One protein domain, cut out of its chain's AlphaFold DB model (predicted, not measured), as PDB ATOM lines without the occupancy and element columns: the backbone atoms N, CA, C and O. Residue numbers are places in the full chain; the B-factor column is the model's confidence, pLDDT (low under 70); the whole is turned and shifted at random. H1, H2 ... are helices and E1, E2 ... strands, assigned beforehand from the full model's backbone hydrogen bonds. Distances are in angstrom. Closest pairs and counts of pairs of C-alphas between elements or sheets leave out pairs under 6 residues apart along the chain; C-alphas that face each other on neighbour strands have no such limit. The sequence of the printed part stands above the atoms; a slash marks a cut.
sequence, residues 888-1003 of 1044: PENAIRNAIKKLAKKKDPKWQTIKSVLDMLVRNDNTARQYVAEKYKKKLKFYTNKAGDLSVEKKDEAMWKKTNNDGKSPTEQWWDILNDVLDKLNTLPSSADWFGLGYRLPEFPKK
ATOM      1  N   PRO A 888     -43.849  27.507 -52.741       58.47
ATOM      2  CA  PRO A 888     -43.842  26.561 -51.618       58.47
ATOM      3  C   PRO A 888     -42.813  25.433 -51.801       58.47
ATOM      4  O   PRO A 888     -42.144  25.035 -50.846       58.47
ATOM      5  N   GLU A 889     -42.585  25.006 -53.041       62.59
ATOM      6  CA  GLU A 889     -41.587  24.003 -53.434       62.59
ATOM      7  C   GLU A 889     -40.153  24.415 -53.078       62.59
ATOM      8  O   GLU A 889     -39.405  23.681 -52.424       62.59
ATOM      9  N   ASN A 890     -39.771  25.643 -53.438       64.75
ATOM     10  CA  ASN A 890     -38.446  26.187 -53.146       64.75
ATOM     11  C   ASN A 890     -38.235  26.392 -51.639       64.75
ATOM     12  O   ASN A 890     -37.116  26.232 -51.135       64.75
ATOM     13  N   ALA A 891     -39.297  26.721 -50.899       64.81
ATOM     14  CA  ALA A 891     -39.256  26.829 -49.444       64.81
ATOM     15  C   ALA A 891     -39.023  25.462 -48.778       64.81
ATOM     16  O   ALA A 891     -38.123  25.347 -47.938       64.81
ATOM     17  N   ILE A 892     -39.751  24.422 -49.203       72.44
ATOM     18  CA  ILE A 892     -39.580  23.038 -48.734       72.44
ATOM     19  C   ILE A 892     -38.163  22.544 -49.038       72.44
ATOM     20  O   ILE A 892     -37.454  22.095 -48.133       72.44
ATOM     21  N   ARG A 893     -37.692  22.713 -50.280       71.38
ATOM     22  CA  ARG A 893     -36.346  22.298 -50.710       71.38
ATOM     23  C   ARG A 893     -35.253  22.958 -49.868       71.38
ATOM     24  O   ARG A 893     -34.310  22.304 -49.419       71.38
ATOM     25  N   ASN A 894     -35.381  24.255 -49.599       74.50
ATOM     26  CA  ASN A 894     -34.441  24.975 -48.741       74.50
ATOM     27  C   ASN A 894     -34.512  24.521 -47.278       74.50
ATOM     28  O   ASN A 894     -33.479  24.475 -46.606       74.50
ATOM     29  N   ALA A 895     -35.699  24.184 -46.772       77.12
ATOM     30  CA  ALA A 895     -35.873  23.668 -45.420       77.12
ATOM     31  C   ALA A 895     -35.215  22.287 -45.251       77.12
ATOM     32  O   ALA A 895     -34.472  22.098 -44.286       77.12
ATOM     33  N   ILE A 896     -35.373  21.386 -46.228       78.00
ATOM     34  CA  ILE A 896     -34.708  20.072 -46.279       78.00
ATOM     35  C   ILE A 896     -33.182  20.242 -46.353       78.00
ATOM     36  O   ILE A 896     -32.462  19.701 -45.514       78.00
ATOM     37  N   LYS A 897     -32.662  21.094 -47.255       78.12
ATOM     38  CA  LYS A 897     -31.213  21.389 -47.352       78.12
ATOM     39  C   LYS A 897     -30.634  21.970 -46.060       78.12
ATOM     40  O   LYS A 897     -29.498  21.668 -45.692       78.12
ATOM     41  N   LYS A 898     -31.385  22.832 -45.364       79.50
ATOM     42  CA  LYS A 898     -30.989  23.370 -44.051       79.50
ATOM     43  C   LYS A 898     -31.006  22.282 -42.974       79.50
ATOM     44  O   LYS A 898     -30.182  22.349 -42.065       79.50
ATOM     45  N   LEU A 899     -31.942  21.334 -43.044       79.94
ATOM     46  CA  LEU A 899     -32.073  20.239 -42.086       79.94
ATOM     47  C   LEU A 899     -30.928  19.226 -42.239       79.94
ATOM     48  O   LEU A 899     -30.290  18.913 -41.239       79.94
ATOM     49  N   ALA A 900     -30.584  18.841 -43.470       74.50
ATOM     50  CA  ALA A 900     -29.483  17.920 -43.777       74.50
ATOM     51  C   ALA A 900     -28.103  18.411 -43.292       74.50
ATOM     52  O   ALA A 900     -27.230  17.618 -42.969       74.50
ATOM     53  N   LYS A 901     -27.894  19.733 -43.207       75.25
ATOM     54  CA  LYS A 901     -26.627  20.333 -42.743       75.25
ATOM     55  C   LYS A 901     -26.511  20.458 -41.217       75.25
ATOM     56  O   LYS A 901     -25.498  20.964 -40.727       75.25
ATOM     57  N   LYS A 902     -27.544  20.099 -40.445       74.88
ATOM     58  CA  LYS A 902     -27.527  20.235 -38.980       74.88
ATOM     59  C   LYS A 902     -26.962  18.980 -38.322       74.88
ATOM     60  O   LYS A 902     -27.506  17.906 -38.508       74.88
ATOM     61  N   LYS A 903     -25.950  19.175 -37.467       67.94
ATOM     62  CA  LYS A 903     -25.380  18.115 -36.617       67.94
ATOM     63  C   LYS A 903     -26.380  17.562 -35.592       67.94
ATOM     64  O   LYS A 903     -26.423  16.365 -35.412       67.94
ATOM     65  N   ASP A 904     -27.205  18.428 -34.992       70.56
ATOM     66  CA  ASP A 904     -28.236  18.042 -34.011       70.56
ATOM     67  C   ASP A 904     -29.596  18.673 -34.376       70.56
ATOM     68  O   ASP A 904     -29.931  19.788 -33.932       70.56
ATOM     69  N   PRO A 905     -30.391  18.038 -35.250       77.44
ATOM     70  CA  PRO A 905     -31.699  18.552 -35.630       77.44
ATOM     71  C   PRO A 905     -32.697  18.407 -34.470       77.44
ATOM     72  O   PRO A 905     -32.934  17.330 -33.941       77.44
ATOM     73  N   LYS A 906     -33.337  19.514 -34.070       81.56
ATOM     74  CA  LYS A 906     -34.421  19.478 -33.071       81.56
ATOM     75  C   LYS A 906     -35.703  18.926 -33.688       81.56
ATOM     76  O   LYS A 906     -36.064  19.368 -34.781       81.56
ATOM     77  N   TRP A 907     -36.458  18.114 -32.942       80.75
ATOM     78  CA  TRP A 907     -37.726  17.529 -33.407       80.75
ATOM     79  C   TRP A 907     -38.725  18.565 -33.938       80.75
ATOM     80  O   TRP A 907     -39.383  18.308 -34.938       80.75
ATOM     81  N   GLN A 908     -38.790  19.778 -33.365       83.06
ATOM     82  CA  GLN A 908     -39.681  20.828 -33.885       83.06
ATOM     83  C   GLN A 908     -39.289  21.298 -35.291       83.06
ATOM     84  O   GLN A 908     -40.140  21.757 -36.045       83.06
ATOM     85  N   THR A 909     -37.999  21.227 -35.637       81.75
ATOM     86  CA  THR A 909     -37.528  21.575 -36.986       81.75
ATOM     87  C   THR A 909     -37.905  20.473 -37.969       81.75
ATOM     88  O   THR A 909     -38.384  20.787 -39.048       81.75
ATOM     89  N   ILE A 910     -37.731  19.207 -37.578       84.62
ATOM     90  CA  ILE A 910     -38.084  18.032 -38.389       84.62
ATOM     91  C   ILE A 910     -39.592  18.027 -38.661       84.62
ATOM     92  O   ILE A 910     -40.022  18.038 -39.812       84.62
ATOM     93  N   LYS A 911     -40.393  18.160 -37.598       88.88
ATOM     94  CA  LYS A 911     -41.849  18.303 -37.668       88.88
ATOM     95  C   LYS A 911     -42.274  19.459 -38.571       88.88
ATOM     96  O   LYS A 911     -43.193  19.295 -39.354       88.88
ATOM     97  N   SER A 912     -41.602  20.610 -38.496       84.56
ATOM     98  CA  SER A 912     -41.934  21.758 -39.347       84.56
ATOM     99  C   SER A 912     -41.751  21.470 -40.838       84.56
ATOM    100  O   SER A 912     -42.490  22.037 -41.631       84.56
ATOM    101  N   VAL A 913     -40.775  20.641 -41.225       85.25
ATOM    102  CA  VAL A 913     -40.588  20.231 -42.627       85.25
ATOM    103  C   VAL A 913     -41.683  19.248 -43.038       85.25
ATOM    104  O   VAL A 913     -42.274  19.408 -44.099       85.25
ATOM    105  N   LEU A 914     -42.017  18.293 -42.168       86.69
ATOM    106  CA  LEU A 914     -43.113  17.353 -42.402       86.69
ATOM    107  C   LEU A 914     -44.478  18.057 -42.506       86.69
ATOM    108  O   LEU A 914     -45.261  17.749 -43.397       86.69
ATOM    109  N   ASP A 915     -44.735  19.052 -41.650       85.00
ATOM    110  CA  ASP A 915     -45.920  19.913 -41.714       85.00
ATOM    111  C   ASP A 915     -46.004  20.621 -43.079       85.00
ATOM    112  O   ASP A 915     -47.080  20.695 -43.663       85.00
ATOM    113  N   MET A 916     -44.880  21.115 -43.617       82.75
ATOM    114  CA  MET A 916     -44.848  21.734 -44.949       82.75
ATOM    115  C   MET A 916     -45.128  20.722 -46.070       82.75
ATOM    116  O   MET A 916     -45.841  21.061 -47.008       82.75
ATOM    117  N   LEU A 917     -44.611  19.492 -45.981       82.00
ATOM    118  CA  LEU A 917     -44.850  18.452 -46.990       82.00
ATOM    119  C   LEU A 917     -46.326  18.042 -47.040       82.00
ATOM    120  O   LEU A 917     -46.946  18.105 -48.093       82.00
ATOM    121  N   VAL A 918     -46.923  17.721 -45.893       84.56
ATOM    122  CA  VAL A 918     -48.335  17.304 -45.793       84.56
ATOM    123  C   VAL A 918     -49.300  18.421 -46.233       84.56
ATOM    124  O   VAL A 918     -50.381  18.155 -46.770       84.56
ATOM    125  N   ARG A 919     -48.949  19.691 -45.997       80.94
ATOM    126  CA  ARG A 919     -49.767  20.831 -46.446       80.94
ATOM    127  C   ARG A 919     -49.815  20.953 -47.962       80.94
ATOM    128  O   ARG A 919     -50.892  21.214 -48.482       80.94
ATOM    129  N   ASN A 920     -48.681  20.780 -48.637       74.31
ATOM    130  CA  ASN A 920     -48.577  21.057 -50.071       74.31
ATOM    131  C   ASN A 920     -48.789  19.829 -50.954       74.31
ATOM    132  O   ASN A 920     -49.210  19.994 -52.091       74.31
ATOM    133  N   ASP A 921     -48.535  18.622 -50.447       77.38
ATOM    134  CA  ASP A 921     -48.631  17.392 -51.229       77.38
ATOM    135  C   ASP A 921     -49.705  16.450 -50.661       77.38
ATOM    136  O   ASP A 921     -49.643  15.999 -49.510       77.38
ATOM    137  N   ASN A 922     -50.724  16.166 -51.479       79.88
ATOM    138  CA  ASN A 922     -51.834  15.293 -51.095       79.88
ATOM    139  C   ASN A 922     -51.390  13.833 -50.923       79.88
ATOM    140  O   ASN A 922     -51.922  13.145 -50.051       79.88
ATOM    141  N   THR A 923     -50.396  13.375 -51.683       80.81
ATOM    142  CA  THR A 923     -49.877  12.005 -51.602       80.81
ATOM    143  C   THR A 923     -49.097  11.798 -50.308       80.81
ATOM    144  O   THR A 923     -49.326  10.822 -49.596       80.81
ATOM    145  N   ALA A 924     -48.247  12.755 -49.924       82.31
ATOM    146  CA  ALA A 924     -47.574  12.782 -48.627       82.31
ATOM    147  C   ALA A 924     -48.589  12.797 -47.481       82.31
ATOM    148  O   ALA A 924     -48.424  12.091 -46.486       82.31
ATOM    149  N   ARG A 925     -49.662  13.586 -47.618       86.25
ATOM    150  CA  ARG A 925     -50.736  13.658 -46.621       86.25
ATOM    151  C   ARG A 925     -51.444  12.321 -46.448       86.25
ATOM    152  O   ARG A 925     -51.576  11.874 -45.312       86.25
ATOM    153  N   GLN A 926     -51.874  11.692 -47.540       85.56
ATOM    154  CA  GLN A 926     -52.539  10.385 -47.516       85.56
ATOM    155  C   GLN A 926     -51.614   9.308 -46.950       85.56
ATOM    156  O   GLN A 926     -51.992   8.595 -46.026       85.56
ATOM    157  N   TYR A 927     -50.359   9.275 -47.395       88.44
ATOM    158  CA  TYR A 927     -49.373   8.317 -46.911       88.44
ATOM    159  C   TYR A 927     -49.121   8.436 -45.402       88.44
ATOM    160  O   TYR A 927     -49.140   7.436 -44.681       88.44
ATOM    161  N   VAL A 928     -48.947   9.661 -44.889       88.06
ATOM    162  CA  VAL A 928     -48.794   9.892 -43.443       88.06
ATOM    163  C   VAL A 928     -50.072   9.519 -42.689       88.06
ATOM    164  O   VAL A 928     -49.988   8.932 -41.606       88.06
ATOM    165  N   ALA A 929     -51.242   9.823 -43.256       86.75
ATOM    166  CA  ALA A 929     -52.532   9.471 -42.673       86.75
ATOM    167  C   ALA A 929     -52.730   7.966 -42.552       86.75
ATOM    168  O   ALA A 929     -53.228   7.518 -41.529       86.75
ATOM    169  N   GLU A 930     -52.318   7.184 -43.543       88.12
ATOM    170  CA  GLU A 930     -52.526   5.738 -43.563       88.12
ATOM    171  C   GLU A 930     -51.461   4.994 -42.756       88.12
ATOM    172  O   GLU A 930     -51.794   4.232 -41.840       88.12
ATOM    173  N   LYS A 931     -50.176   5.257 -43.036       89.12
ATOM    174  CA  LYS A 931     -49.051   4.524 -42.437       89.12
ATOM    175  C   LYS A 931     -48.848   4.866 -40.964       89.12
ATOM    176  O   LYS A 931     -48.516   3.993 -40.163       89.12
ATOM    177  N   TYR A 932     -49.096   6.120 -40.573       89.44
ATOM    178  CA  TYR A 932     -48.827   6.608 -39.217       89.44
ATOM    179  C   TYR A 932     -50.085   6.939 -38.396       89.44
ATOM    180  O   TYR A 932     -49.949   7.530 -37.325       89.44
ATOM    181  N   LYS A 933     -51.287   6.474 -38.788       85.06
ATOM    182  CA  LYS A 933     -52.575   6.720 -38.081       85.06
ATOM    183  C   LYS A 933     -52.592   6.412 -36.582       85.06
ATOM    184  O   LYS A 933     -53.374   6.987 -35.822       85.06
ATOM    185  N   LYS A 934     -51.773   5.447 -36.151       83.56
ATOM    186  CA  LYS A 934     -51.651   5.068 -34.736       83.56
ATOM    187  C   LYS A 934     -50.752   6.046 -33.968       83.56
ATOM    188  O   LYS A 934     -51.025   6.322 -32.811       83.56
ATOM    189  N   LYS A 935     -49.720   6.617 -34.607       83.31
ATOM    190  CA  LYS A 935     -48.715   7.487 -33.963       83.31
ATOM    191  C   LYS A 935     -49.020   8.983 -34.100       83.31
ATOM    192  O   LYS A 935     -48.669   9.754 -33.201       83.31
ATOM    193  N   LEU A 936     -49.658   9.387 -35.198       88.88
ATOM    194  CA  LEU A 936     -49.912  10.775 -35.576       88.88
ATOM    195  C   LEU A 936     -51.403  11.037 -35.825       88.88
ATOM    196  O   LEU A 936     -52.133  10.164 -36.288       88.88
ATOM    197  N   LYS A 937     -51.834  12.266 -35.540       89.25
ATOM    198  CA  LYS A 937     -53.144  12.823 -35.903       89.25
ATOM    199  C   LYS A 937     -52.954  14.157 -36.623       89.25
ATOM    200  O   LYS A 937     -51.996  14.875 -36.336       89.25
ATOM    201  N   PHE A 938     -53.864  14.506 -37.527       88.62
ATOM    202  CA  PHE A 938     -53.874  15.832 -38.147       88.62
ATOM    203  C   PHE A 938     -54.772  16.786 -37.374       88.62
ATOM    204  O   PHE A 938     -55.804  16.389 -36.838       88.62
ATOM    205  N   TYR A 939     -54.383  18.054 -37.335       87.75
ATOM    206  CA  TYR A 939     -55.197  19.132 -36.794       87.75
ATOM    207  C   TYR A 939     -54.946  20.422 -37.570       87.75
ATOM    208  O   TYR A 939     -53.866  20.632 -38.127       87.75
ATOM    209  N   THR A 940     -55.934  21.307 -37.574       82.62
ATOM    210  CA  THR A 940     -55.801  22.647 -38.147       82.62
ATOM    211  C   THR A 940     -55.319  23.603 -37.061       82.62
ATOM    212  O   THR A 940     -55.898  23.685 -35.977       82.62
ATOM    213  N   ASN A 941     -54.215  24.304 -37.309       76.75
ATOM    214  CA  ASN A 941     -53.643  25.228 -36.335       76.75
ATOM    215  C   ASN A 941     -54.439  26.554 -36.264       76.75
ATOM    216  O   ASN A 941     -55.321  26.822 -37.073       76.75
ATOM    217  N   LYS A 942     -54.083  27.439 -35.318       64.06
ATOM    218  CA  LYS A 942     -54.721  28.768 -35.158       64.06
ATOM    219  C   LYS A 942     -54.600  29.695 -36.382       64.06
ATOM    220  O   LYS A 942     -55.241  30.738 -36.396       64.06
ATOM    221  N   ALA A 943     -53.742  29.367 -37.347       60.44
ATOM    222  CA  ALA A 943     -53.566  30.104 -38.596       60.44
ATOM    223  C   ALA A 943     -54.368  29.499 -39.766       60.44
ATOM    224  O   ALA A 943     -54.315  30.049 -40.858       60.44
ATOM    225  N   GLY A 944     -55.112  28.407 -39.545       67.00
ATOM    226  CA  GLY A 944     -55.872  27.717 -40.590       67.00
ATOM    227  C   GLY A 944     -55.082  26.651 -41.354       67.00
ATOM    228  O   GLY A 944     -55.644  26.019 -42.242       67.00
ATOM    229  N   ASP A 945     -53.815  26.396 -41.008       75.75
ATOM    230  CA  ASP A 945     -53.002  25.410 -41.726       75.75
ATOM    231  C   ASP A 945     -53.093  24.007 -41.115       75.75
ATOM    232  O   ASP A 945     -53.046  23.840 -39.890       75.75
ATOM    233  N   LEU A 946     -53.057  22.988 -41.975       77.31
ATOM    234  CA  LEU A 946     -52.964  21.582 -41.582       77.31
ATOM    235  C   LEU A 946     -51.608  21.267 -40.918       77.31
ATOM    236  O   LEU A 946     -50.551  21.654 -41.413       77.31
ATOM    237  N   SER A 947     -51.595  20.565 -39.790       85.88
ATOM    238  CA  SER A 947     -50.375  20.151 -39.085       85.88
ATOM    239  C   SER A 947     -50.526  18.747 -38.507       85.88
ATOM    240  O   SER A 947     -51.636  18.305 -38.224       85.88
ATOM    241  N   VAL A 948     -49.408  18.046 -38.318       88.12
ATOM    242  CA  VAL A 948     -49.356  16.755 -37.618       88.12
ATOM    243  C   VAL A 948     -49.107  16.947 -36.124       88.12
ATOM    244  O   VAL A 948     -48.307  17.789 -35.725       88.12
ATOM    245  N   GLU A 949     -49.745  16.153 -35.272       87.69
ATOM    246  CA  GLU A 949     -49.495  16.065 -33.829       87.69
ATOM    247  C   GLU A 949     -49.344  14.603 -33.405       87.69
ATOM    248  O   GLU A 949     -49.835  13.696 -34.076       87.69
ATOM    249  N   LYS A 950     -48.668  14.364 -32.277       87.75
ATOM    250  CA  LYS A 950     -48.626  13.039 -31.653       87.75
ATOM    251  C   LYS A 950     -50.026  12.656 -31.173       87.75
ATOM    252  O   LYS A 950     -50.731  13.494 -30.614       87.75
ATOM    253  N   LYS A 951     -50.413  11.399 -31.384       83.06
ATOM    254  CA  LYS A 951     -51.686  10.872 -30.882       83.06
ATOM    255  C   LYS A 951     -51.591  10.527 -29.393       83.06
ATOM    256  O   LYS A 951     -52.267  11.167 -28.600       83.06
ATOM    257  N   ASP A 952     -50.662   9.637 -29.035       77.25
ATOM    258  CA  ASP A 952     -50.411   9.216 -27.650       77.25
ATOM    259  C   ASP A 952     -48.943   9.417 -27.269       77.25
ATOM    260  O   ASP A 952     -48.051   8.853 -27.900       77.25
ATOM    261  N   GLU A 953     -48.661  10.178 -26.208       68.88
ATOM    262  CA  GLU A 953     -47.281  10.438 -25.766       68.88
ATOM    263  C   GLU A 953     -46.537   9.166 -25.327       68.88
ATOM    264  O   GLU A 953     -45.316   9.077 -25.483       68.88
ATOM    265  N   ALA A 954     -47.266   8.155 -24.841       69.12
ATOM    266  CA  ALA A 954     -46.711   6.869 -24.422       69.12
ATOM    267  C   ALA A 954     -46.066   6.088 -25.581       69.12
ATOM    268  O   ALA A 954     -45.021   5.468 -25.389       69.12
ATOM    269  N   MET A 955     -46.620   6.191 -26.797       67.62
ATOM    270  CA  MET A 955     -46.092   5.531 -28.000       67.62
ATOM    271  C   MET A 955     -44.819   6.178 -28.554       67.62
ATOM    272  O   MET A 955     -44.276   5.686 -29.534       67.62
ATOM    273  N   TRP A 956     -44.337   7.273 -27.963       72.56
ATOM    274  CA  TRP A 956     -43.123   7.972 -28.398       72.56
ATOM    275  C   TRP A 956     -41.967   7.839 -27.397       72.56
ATOM    276  O   TRP A 956     -40.930   8.474 -27.585       72.56
ATOM    277  N   LYS A 957     -42.124   7.047 -26.325       70.56
ATOM    278  CA  LYS A 957     -41.067   6.788 -25.332       70.56
ATOM    279  C   LYS A 957     -40.008   5.825 -25.889       70.56
ATOM    280  O   LYS A 957     -40.341   4.902 -26.626       70.56
ATOM    281  N   LYS A 958     -38.737   6.028 -25.502       60.53
ATOM    282  CA  LYS A 958     -37.570   5.229 -25.953       60.53
ATOM    283  C   LYS A 958     -37.719   3.733 -25.622       60.53
ATOM    284  O   LYS A 958     -37.276   2.891 -26.388       60.53
ATOM    285  N   THR A 959     -38.392   3.421 -24.513       55.06
ATOM    286  CA  THR A 959     -38.605   2.057 -23.996       55.06
ATOM    287  C   THR A 959     -39.532   1.196 -24.852       55.06
ATOM    288  O   THR A 959     -39.478  -0.019 -24.747       55.06
ATOM    289  N   ASN A 960     -40.380   1.808 -25.684       56.19
ATOM    290  CA  ASN A 960     -41.469   1.104 -26.367       56.19
ATOM    291  C   ASN A 960     -41.266   1.008 -27.894       56.19
ATOM    292  O   ASN A 960     -42.166   0.535 -28.576       56.19
ATOM    293  N   ASN A 961     -40.142   1.497 -28.443       52.81
ATOM    294  CA  ASN A 961     -39.880   1.564 -29.892       52.81
ATOM    295  C   ASN A 961     -38.378   1.399 -30.207       52.81
ATOM    296  O   ASN A 961     -37.686   2.398 -30.434       52.81
ATOM    297  N   ASP A 962     -37.880   0.160 -30.219       58.22
ATOM    298  CA  ASP A 962     -36.559  -0.242 -30.747       58.22
ATOM    299  C   ASP A 962     -35.356   0.589 -30.245       58.22
ATOM    300  O   ASP A 962     -34.363   0.765 -30.946       58.22
ATOM    301  N   GLY A 963     -35.456   1.183 -29.048       62.75
ATOM    302  CA  GLY A 963     -34.417   2.045 -28.474       62.75
ATOM    303  C   GLY A 963     -34.268   3.432 -29.118       62.75
ATOM    304  O   GLY A 963     -33.399   4.194 -28.693       62.75
ATOM    305  N   LYS A 964     -35.112   3.819 -30.086       75.38
ATOM    306  CA  LYS A 964     -34.986   5.094 -30.819       75.38
ATOM    307  C   LYS A 964     -35.543   6.286 -30.049       75.38
ATOM    308  O   LYS A 964     -36.642   6.237 -29.481       75.38
ATOM    309  N   SER A 965     -34.828   7.411 -30.069       79.19
ATOM    310  CA  SER A 965     -35.279   8.647 -29.420       79.19
ATOM    311  C   SER A 965     -36.521   9.243 -30.111       79.19
ATOM    312  O   SER A 965     -36.721   9.056 -31.312       79.19
ATOM    313  N   PRO A 966     -37.358  10.042 -29.415       79.31
ATOM    314  CA  PRO A 966     -38.505  10.697 -30.048       79.31
ATOM    315  C   PRO A 966     -38.119  11.571 -31.250       79.31
ATOM    316  O   PRO A 966     -38.951  11.822 -32.115       79.31
ATOM    317  N   THR A 967     -36.882  12.080 -31.282       82.62
ATOM    318  CA  THR A 967     -36.373  12.923 -32.373       82.62
ATOM    319  C   THR A 967     -35.956  12.080 -33.578       82.62
ATOM    320  O   THR A 967     -36.297  12.460 -34.695       82.62
ATOM    321  N   GLU A 968     -35.306  10.934 -33.353       81.25
ATOM    322  CA  GLU A 968     -35.024   9.931 -34.394       81.25
ATOM    323  C   GLU A 968     -36.310   9.411 -35.020       81.25
ATOM    324  O   GLU A 968     -36.426   9.368 -36.235       81.25
ATOM    325  N   GLN A 969     -37.333   9.132 -34.212       83.88
ATOM    326  CA  GLN A 969     -38.629   8.685 -34.727       83.88
ATOM    327  C   GLN A 969     -39.258   9.717 -35.678       83.88
ATOM    328  O   GLN A 969     -39.794   9.349 -36.719       83.88
ATOM    329  N   TRP A 970     -39.167  11.019 -35.372       86.69
ATOM    330  CA  TRP A 970     -39.608  12.067 -36.306       86.69
ATOM    331  C   TRP A 970     -38.751  12.130 -37.576       86.69
ATOM    332  O   TRP A 970     -39.270  12.495 -38.630       86.69
ATOM    333  N   TRP A 971     -37.454  11.830 -37.476       85.75
ATOM    334  CA  TRP A 971     -36.536  11.809 -38.615       85.75
ATOM    335  C   TRP A 971     -36.829  10.646 -39.557       85.75
ATOM    336  O   TRP A 971     -36.940  10.864 -40.758       85.75
ATOM    337  N   ASP A 972     -37.045   9.453 -39.006       84.94
ATOM    338  CA  ASP A 972     -37.395   8.251 -39.760       84.94
ATOM    339  C   ASP A 972     -38.710   8.442 -40.516       84.94
ATOM    340  O   ASP A 972     -38.786   8.140 -41.701       84.94
ATOM    341  N   ILE A 973     -39.722   9.028 -39.862       88.75
ATOM    342  CA  ILE A 973     -40.999   9.363 -40.511       88.75
ATOM    343  C   ILE A 973     -40.781  10.344 -41.669       88.75
ATOM    344  O   ILE A 973     -41.366  10.179 -42.734       88.75
ATOM    345  N   LEU A 974     -39.950  11.374 -41.480       87.62
ATOM    346  CA  LEU A 974     -39.670  12.338 -42.543       87.62
ATOM    347  C   LEU A 974     -38.933  11.684 -43.722       87.62
ATOM    348  O   LEU A 974     -39.288  11.958 -44.865       87.62
ATOM    349  N   ASN A 975     -37.948  10.827 -43.457       84.62
ATOM    350  CA  ASN A 975     -37.224  10.093 -44.496       84.62
ATOM    351  C   ASN A 975     -38.131   9.139 -45.265       84.62
ATOM    352  O   ASN A 975     -38.105   9.143 -46.486       84.62
ATOM    353  N   ASP A 976     -38.987   8.398 -44.570       86.06
ATOM    354  CA  ASP A 976     -39.937   7.481 -45.196       86.06
ATOM    355  C   ASP A 976     -40.947   8.213 -46.100       86.06
ATOM    356  O   ASP A 976     -41.292   7.738 -47.181       86.06
ATOM    357  N   VAL A 977     -41.385   9.412 -45.700       85.56
ATOM    358  CA  VAL A 977     -42.241  10.275 -46.533       85.56
ATOM    359  C   VAL A 977     -41.484  10.809 -47.750       85.56
ATOM    360  O   VAL A 977     -42.043  10.835 -48.845       85.56
ATOM    361  N   LEU A 978     -40.225  11.228 -47.586       82.88
ATOM    362  CA  LEU A 978     -39.388  11.687 -48.698       82.88
ATOM    363  C   LEU A 978     -39.087  10.554 -49.685       82.88
ATOM    364  O   LEU A 978     -39.187  10.768 -50.890       82.88
ATOM    365  N   ASP A 979     -38.789   9.354 -49.190       80.88
ATOM    366  CA  ASP A 979     -38.567   8.162 -50.007       80.88
ATOM    367  C   ASP A 979     -39.836   7.818 -50.797       80.88
ATOM    368  O   ASP A 979     -39.765   7.623 -52.010       80.88
ATOM    369  N   LYS A 980     -41.018   7.859 -50.163       81.50
ATOM    370  CA  LYS A 980     -42.284   7.653 -50.876       81.50
ATOM    371  C   LYS A 980     -42.514   8.702 -51.963       81.50
ATOM    372  O   LYS A 980     -42.919   8.342 -53.067       81.50
ATOM    373  N   LEU A 981     -42.237   9.974 -51.683       74.19
ATOM    374  CA  LEU A 981     -42.373  11.039 -52.677       74.19
ATOM    375  C   LEU A 981     -41.410  10.842 -53.851       74.19
ATOM    376  O   LEU A 981     -41.858  10.935 -54.984       74.19
ATOM    377  N   ASN A 982     -40.152  10.470 -53.595       69.75
ATOM    378  CA  ASN A 982     -39.142  10.202 -54.627       69.75
ATOM    379  C   ASN A 982     -39.508   9.031 -55.564       69.75
ATOM    380  O   ASN A 982     -38.942   8.935 -56.650       69.75
ATOM    381  N   THR A 983     -40.428   8.138 -55.172       66.56
ATOM    382  CA  THR A 983     -40.898   7.033 -56.036       66.56
ATOM    383  C   THR A 983     -41.969   7.440 -57.057       66.56
ATOM    384  O   THR A 983     -42.349   6.623 -57.892       66.56
ATOM    385  N   LEU A 984     -42.478   8.680 -57.013       60.66
ATOM    386  CA  LEU A 984     -43.538   9.150 -57.913       60.66
ATOM    387  C   LEU A 984     -42.946   9.819 -59.170       60.66
ATOM    388  O   LEU A 984     -42.097  10.700 -59.021       60.66
ATOM    389  N   PRO A 985     -43.424   9.508 -60.392       52.06
ATOM    390  CA  PRO A 985     -42.924  10.118 -61.633       52.06
ATOM    391  C   PRO A 985     -43.014  11.653 -61.651       52.06
ATOM    392  O   PRO A 985     -42.099  12.320 -62.122       52.06
ATOM    393  N   SER A 986     -44.067  12.229 -61.057       50.44
ATOM    394  CA  SER A 986     -44.279  13.684 -60.949       50.44
ATOM    395  C   SER A 986     -43.329  14.400 -59.975       50.44
ATOM    396  O   SER A 986     -43.237  15.626 -59.981       50.44
ATOM    397  N   SER A 987     -42.610  13.655 -59.130       47.50
ATOM    398  CA  SER A 987     -41.676  14.207 -58.138       47.50
ATOM    399  C   SER A 987     -40.271  14.463 -58.696       47.50
ATOM    400  O   SER A 987     -39.512  15.246 -58.113       47.50
ATOM    401  N   ALA A 988     -39.927  13.835 -59.828       45.03
ATOM    402  CA  ALA A 988     -38.631  13.986 -60.482       45.03
ATOM    403  C   ALA A 988     -38.412  15.434 -60.949       45.03
ATOM    404  O   ALA A 988     -37.336  15.991 -60.714       45.03
ATOM    405  N   ASP A 989     -39.467  16.069 -61.473       45.78
ATOM    406  CA  ASP A 989     -39.459  17.472 -61.906       45.78
ATOM    407  C   ASP A 989     -39.455  18.453 -60.721       45.78
ATOM    408  O   ASP A 989     -38.824  19.511 -60.767       45.78
ATOM    409  N   TRP A 990     -40.105  18.084 -59.610       48.25
ATOM    410  CA  TRP A 990     -40.240  18.932 -58.420       48.25
ATOM    411  C   TRP A 990     -39.006  18.944 -57.526       48.25
ATOM    412  O   TRP A 990     -38.670  19.975 -56.935       48.25
ATOM    413  N   PHE A 991     -38.310  17.817 -57.385       50.53
ATOM    414  CA  PHE A 991     -37.190  17.711 -56.453       50.53
ATOM    415  C   PHE A 991     -35.833  17.640 -57.137       50.53
ATOM    416  O   PHE A 991     -34.899  18.183 -56.556       50.53
ATOM    417  N   GLY A 992     -35.708  17.131 -58.365       43.75
ATOM    418  CA  GLY A 992     -34.412  16.908 -59.008       43.75
ATOM    419  C   GLY A 992     -33.596  15.870 -58.232       43.75
ATOM    420  O   GLY A 992     -32.967  16.207 -57.236       43.75
ATOM    421  N   LEU A 993     -33.652  14.612 -58.679       41.47
ATOM    422  CA  LEU A 993     -32.852  13.457 -58.235       41.47
ATOM    423  C   LEU A 993     -32.464  13.425 -56.732       41.47
ATOM    424  O   LEU A 993     -31.409  13.904 -56.326       41.47
ATOM    425  N   GLY A 994     -33.293  12.751 -55.922       53.53
ATOM    426  CA  GLY A 994     -32.838  11.987 -54.747       53.53
ATOM    427  C   GLY A 994     -32.453  12.770 -53.486       53.53
ATOM    428  O   GLY A 994     -31.331  12.646 -52.996       53.53
ATOM    429  N   TYR A 995     -33.385  13.513 -52.879       58.94
ATOM    430  CA  TYR A 995     -33.171  14.056 -51.529       58.94
ATOM    431  C   TYR A 995     -33.482  13.002 -50.464       58.94
ATOM    432  O   TYR A 995     -34.561  13.005 -49.874       58.94
ATOM    433  N   ARG A 996     -32.514  12.127 -50.186       60.72
ATOM    434  CA  ARG A 996     -32.498  11.324 -48.958       60.72
ATOM    435  C   ARG A 996     -31.795  12.136 -47.871       60.72
ATOM    436  O   ARG A 996     -30.700  12.651 -48.113       60.72
ATOM    437  N   LEU A 997     -32.401  12.314 -46.690       68.12
ATOM    438  CA  LEU A 997     -31.606  12.820 -45.567       68.12
ATOM    439  C   LEU A 997     -30.617  11.715 -45.172       68.12
ATOM    440  O   LEU A 997     -30.970  10.536 -45.262       68.12
ATOM    441  N   PRO A 998     -29.399  12.063 -44.724       68.25
ATOM    442  CA  PRO A 998     -28.495  11.067 -44.163       68.25
ATOM    443  C   PRO A 998     -29.164  10.338 -42.990       68.25
ATOM    444  O   PRO A 998     -30.165  10.815 -42.430       68.25
ATOM    445  N   GLU A 999     -28.597   9.197 -42.599       72.12
ATOM    446  CA  GLU A 999     -28.961   8.555 -41.335       72.12
ATOM    447  C   GLU A 999     -28.958   9.586 -40.205       72.12
ATOM    448  O   GLU A 999     -28.193  10.561 -40.239       72.12
ATOM    449  N   PHE A1000     -29.875   9.423 -39.242       65.81
ATOM    450  CA  PHE A1000     -30.000  10.387 -38.156       65.81
ATOM    451  C   PHE A1000     -28.623  10.575 -37.513       65.81
ATOM    452  O   PHE A1000     -28.023   9.576 -37.112       65.81
ATOM    453  N   PRO A1001     -28.099  11.812 -37.426       59.03
ATOM    454  CA  PRO A1001     -26.775  12.034 -36.875       59.03
ATOM    455  C   PRO A1001     -26.788  11.624 -35.400       59.03
ATOM    456  O   PRO A1001     -27.270  12.362 -34.538       59.03
ATOM    457  N   LYS A1002     -26.295  10.414 -35.120       55.47
ATOM    458  CA  LYS A1002     -26.093   9.923 -33.762       55.47
ATOM    459  C   LYS A1002     -25.027  10.794 -33.111       55.47
ATOM    460  O   LYS A1002     -24.083  11.257 -33.760       55.47
ATOM    461  N   LYS A1003     -25.168  11.048 -31.810       49.59
ATOM    462  CA  LYS A1003     -24.057  11.642 -31.068       49.59
ATOM    463  C   LYS A1003     -22.889  10.671 -31.177       49.59
ATOM    464  O   LYS A1003     -23.041   9.521 -30.787       49.59
TER     465      LYS A1003
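AT A GLANCE: This is residues 888 to 1003 of the 1044 residues of an uncharacterized protein of bacterium TMED88 (UniProt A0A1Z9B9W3). Three helices, H1, H2 and H5, are set as a triangle with H2 at its corner: H1 and H5 each run side by side with H2 but are apart from each other; H1 and H2 form a helical hairpin, and H5 runs the same way as H2. The short strand hairpin E1 and E2 packs on H2 chiefly through E2, while H3 crosses steeply at the H2 and H5 side; the small H4 and H6 sit at opposite ends of H5, and residues 992 to 1003 run back alongside H5 without a named element. The printed part has 116 residues, with six named helices and two named strands in the order H1 H2 H3 E1 E2 H4 H5 H6, and its class is mostly helix; the two-stranded sheet, E1 - E2, is antiparallel. It is compact, with a radius of gyration of the C-alphas of 13.9 A and spans of 41 by 34 by 26 A.

HOW THE PARTS SIT: H1, residues 888 to 900, and H2, residues 907 to 920, form a hairpin and touch at a shallow tilt of 24 degrees, opposite ways; their closest C-alphas, of Ala 895 and Val 913, are 6.5 A apart. H2 and H3, residues 922 to 931, touch only at the corner, H2 with residues 917 to 919 alone; the closest C-alphas, of Val 918 and Arg 925, are 4.4 A apart. E1, residues 936 to 940, and E2, residues 946 to 950, form an antiparallel hairpin, with N 937 and O 949 at 2.9 A and N 947 and O 939 at 2.8 A, within hydrogen-bond range. The closest C-alphas of H2 and E2, of Asp 915 and Ser 947, are 5.2 A apart. H4, residues 953 to 956, is close to but not clearly touching H5, residues 966 to 982; the closest C-alphas, of Trp 956 and Pro 966, are 5.6 A apart. H5 touches H2 at a shallow tilt of 29 degrees, the same way, closest at the C-alphas of Trp 907 and Thr 967, 4.9 A. H5 touches H3 with residues 977 to 981 alone, at a steep tilt of 50 degrees, opposite ways; the closest C-alphas, of Ala 924 and Val 977, are 6.3 A apart. H6, residues 987 to 991, and H5 only just touch, only at the corner, with 3 pairs of C-alphas within 8 A; the closest are those of Leu 981 and Ser 987, 6.4 A. H1 and H5 are apart. In H1, H2, H3, H5 and H6 every O i to N i+4 pair is within hydrogen-bond range, and H4 is too short for such a pair.

IN THESE COORDINATES: H1 begins at C-alpha 888 (-43.842, 26.561, -51.618) and is 18.5 A long; H2 is 20.2 A, H3 14.1 A, E1 13.5 A and E2 13.8 A. H4 is 5.5 A and H6 5.9 A. H5, the longest helix with 17 residues, is 24.6 A long and ends at C-alpha 982 (-39.142, 10.202, -54.627).

THE WHOLE: The two C-alphas farthest apart, of Thr 959 and Asp 989, are 40.9 A apart. The printed part has no cut and no long link. The mean pLDDT of the printed part is 74.2; 38 residues are under 70, among them residues 958 to 963 and 982 to 998, and H6 has a mean of 47.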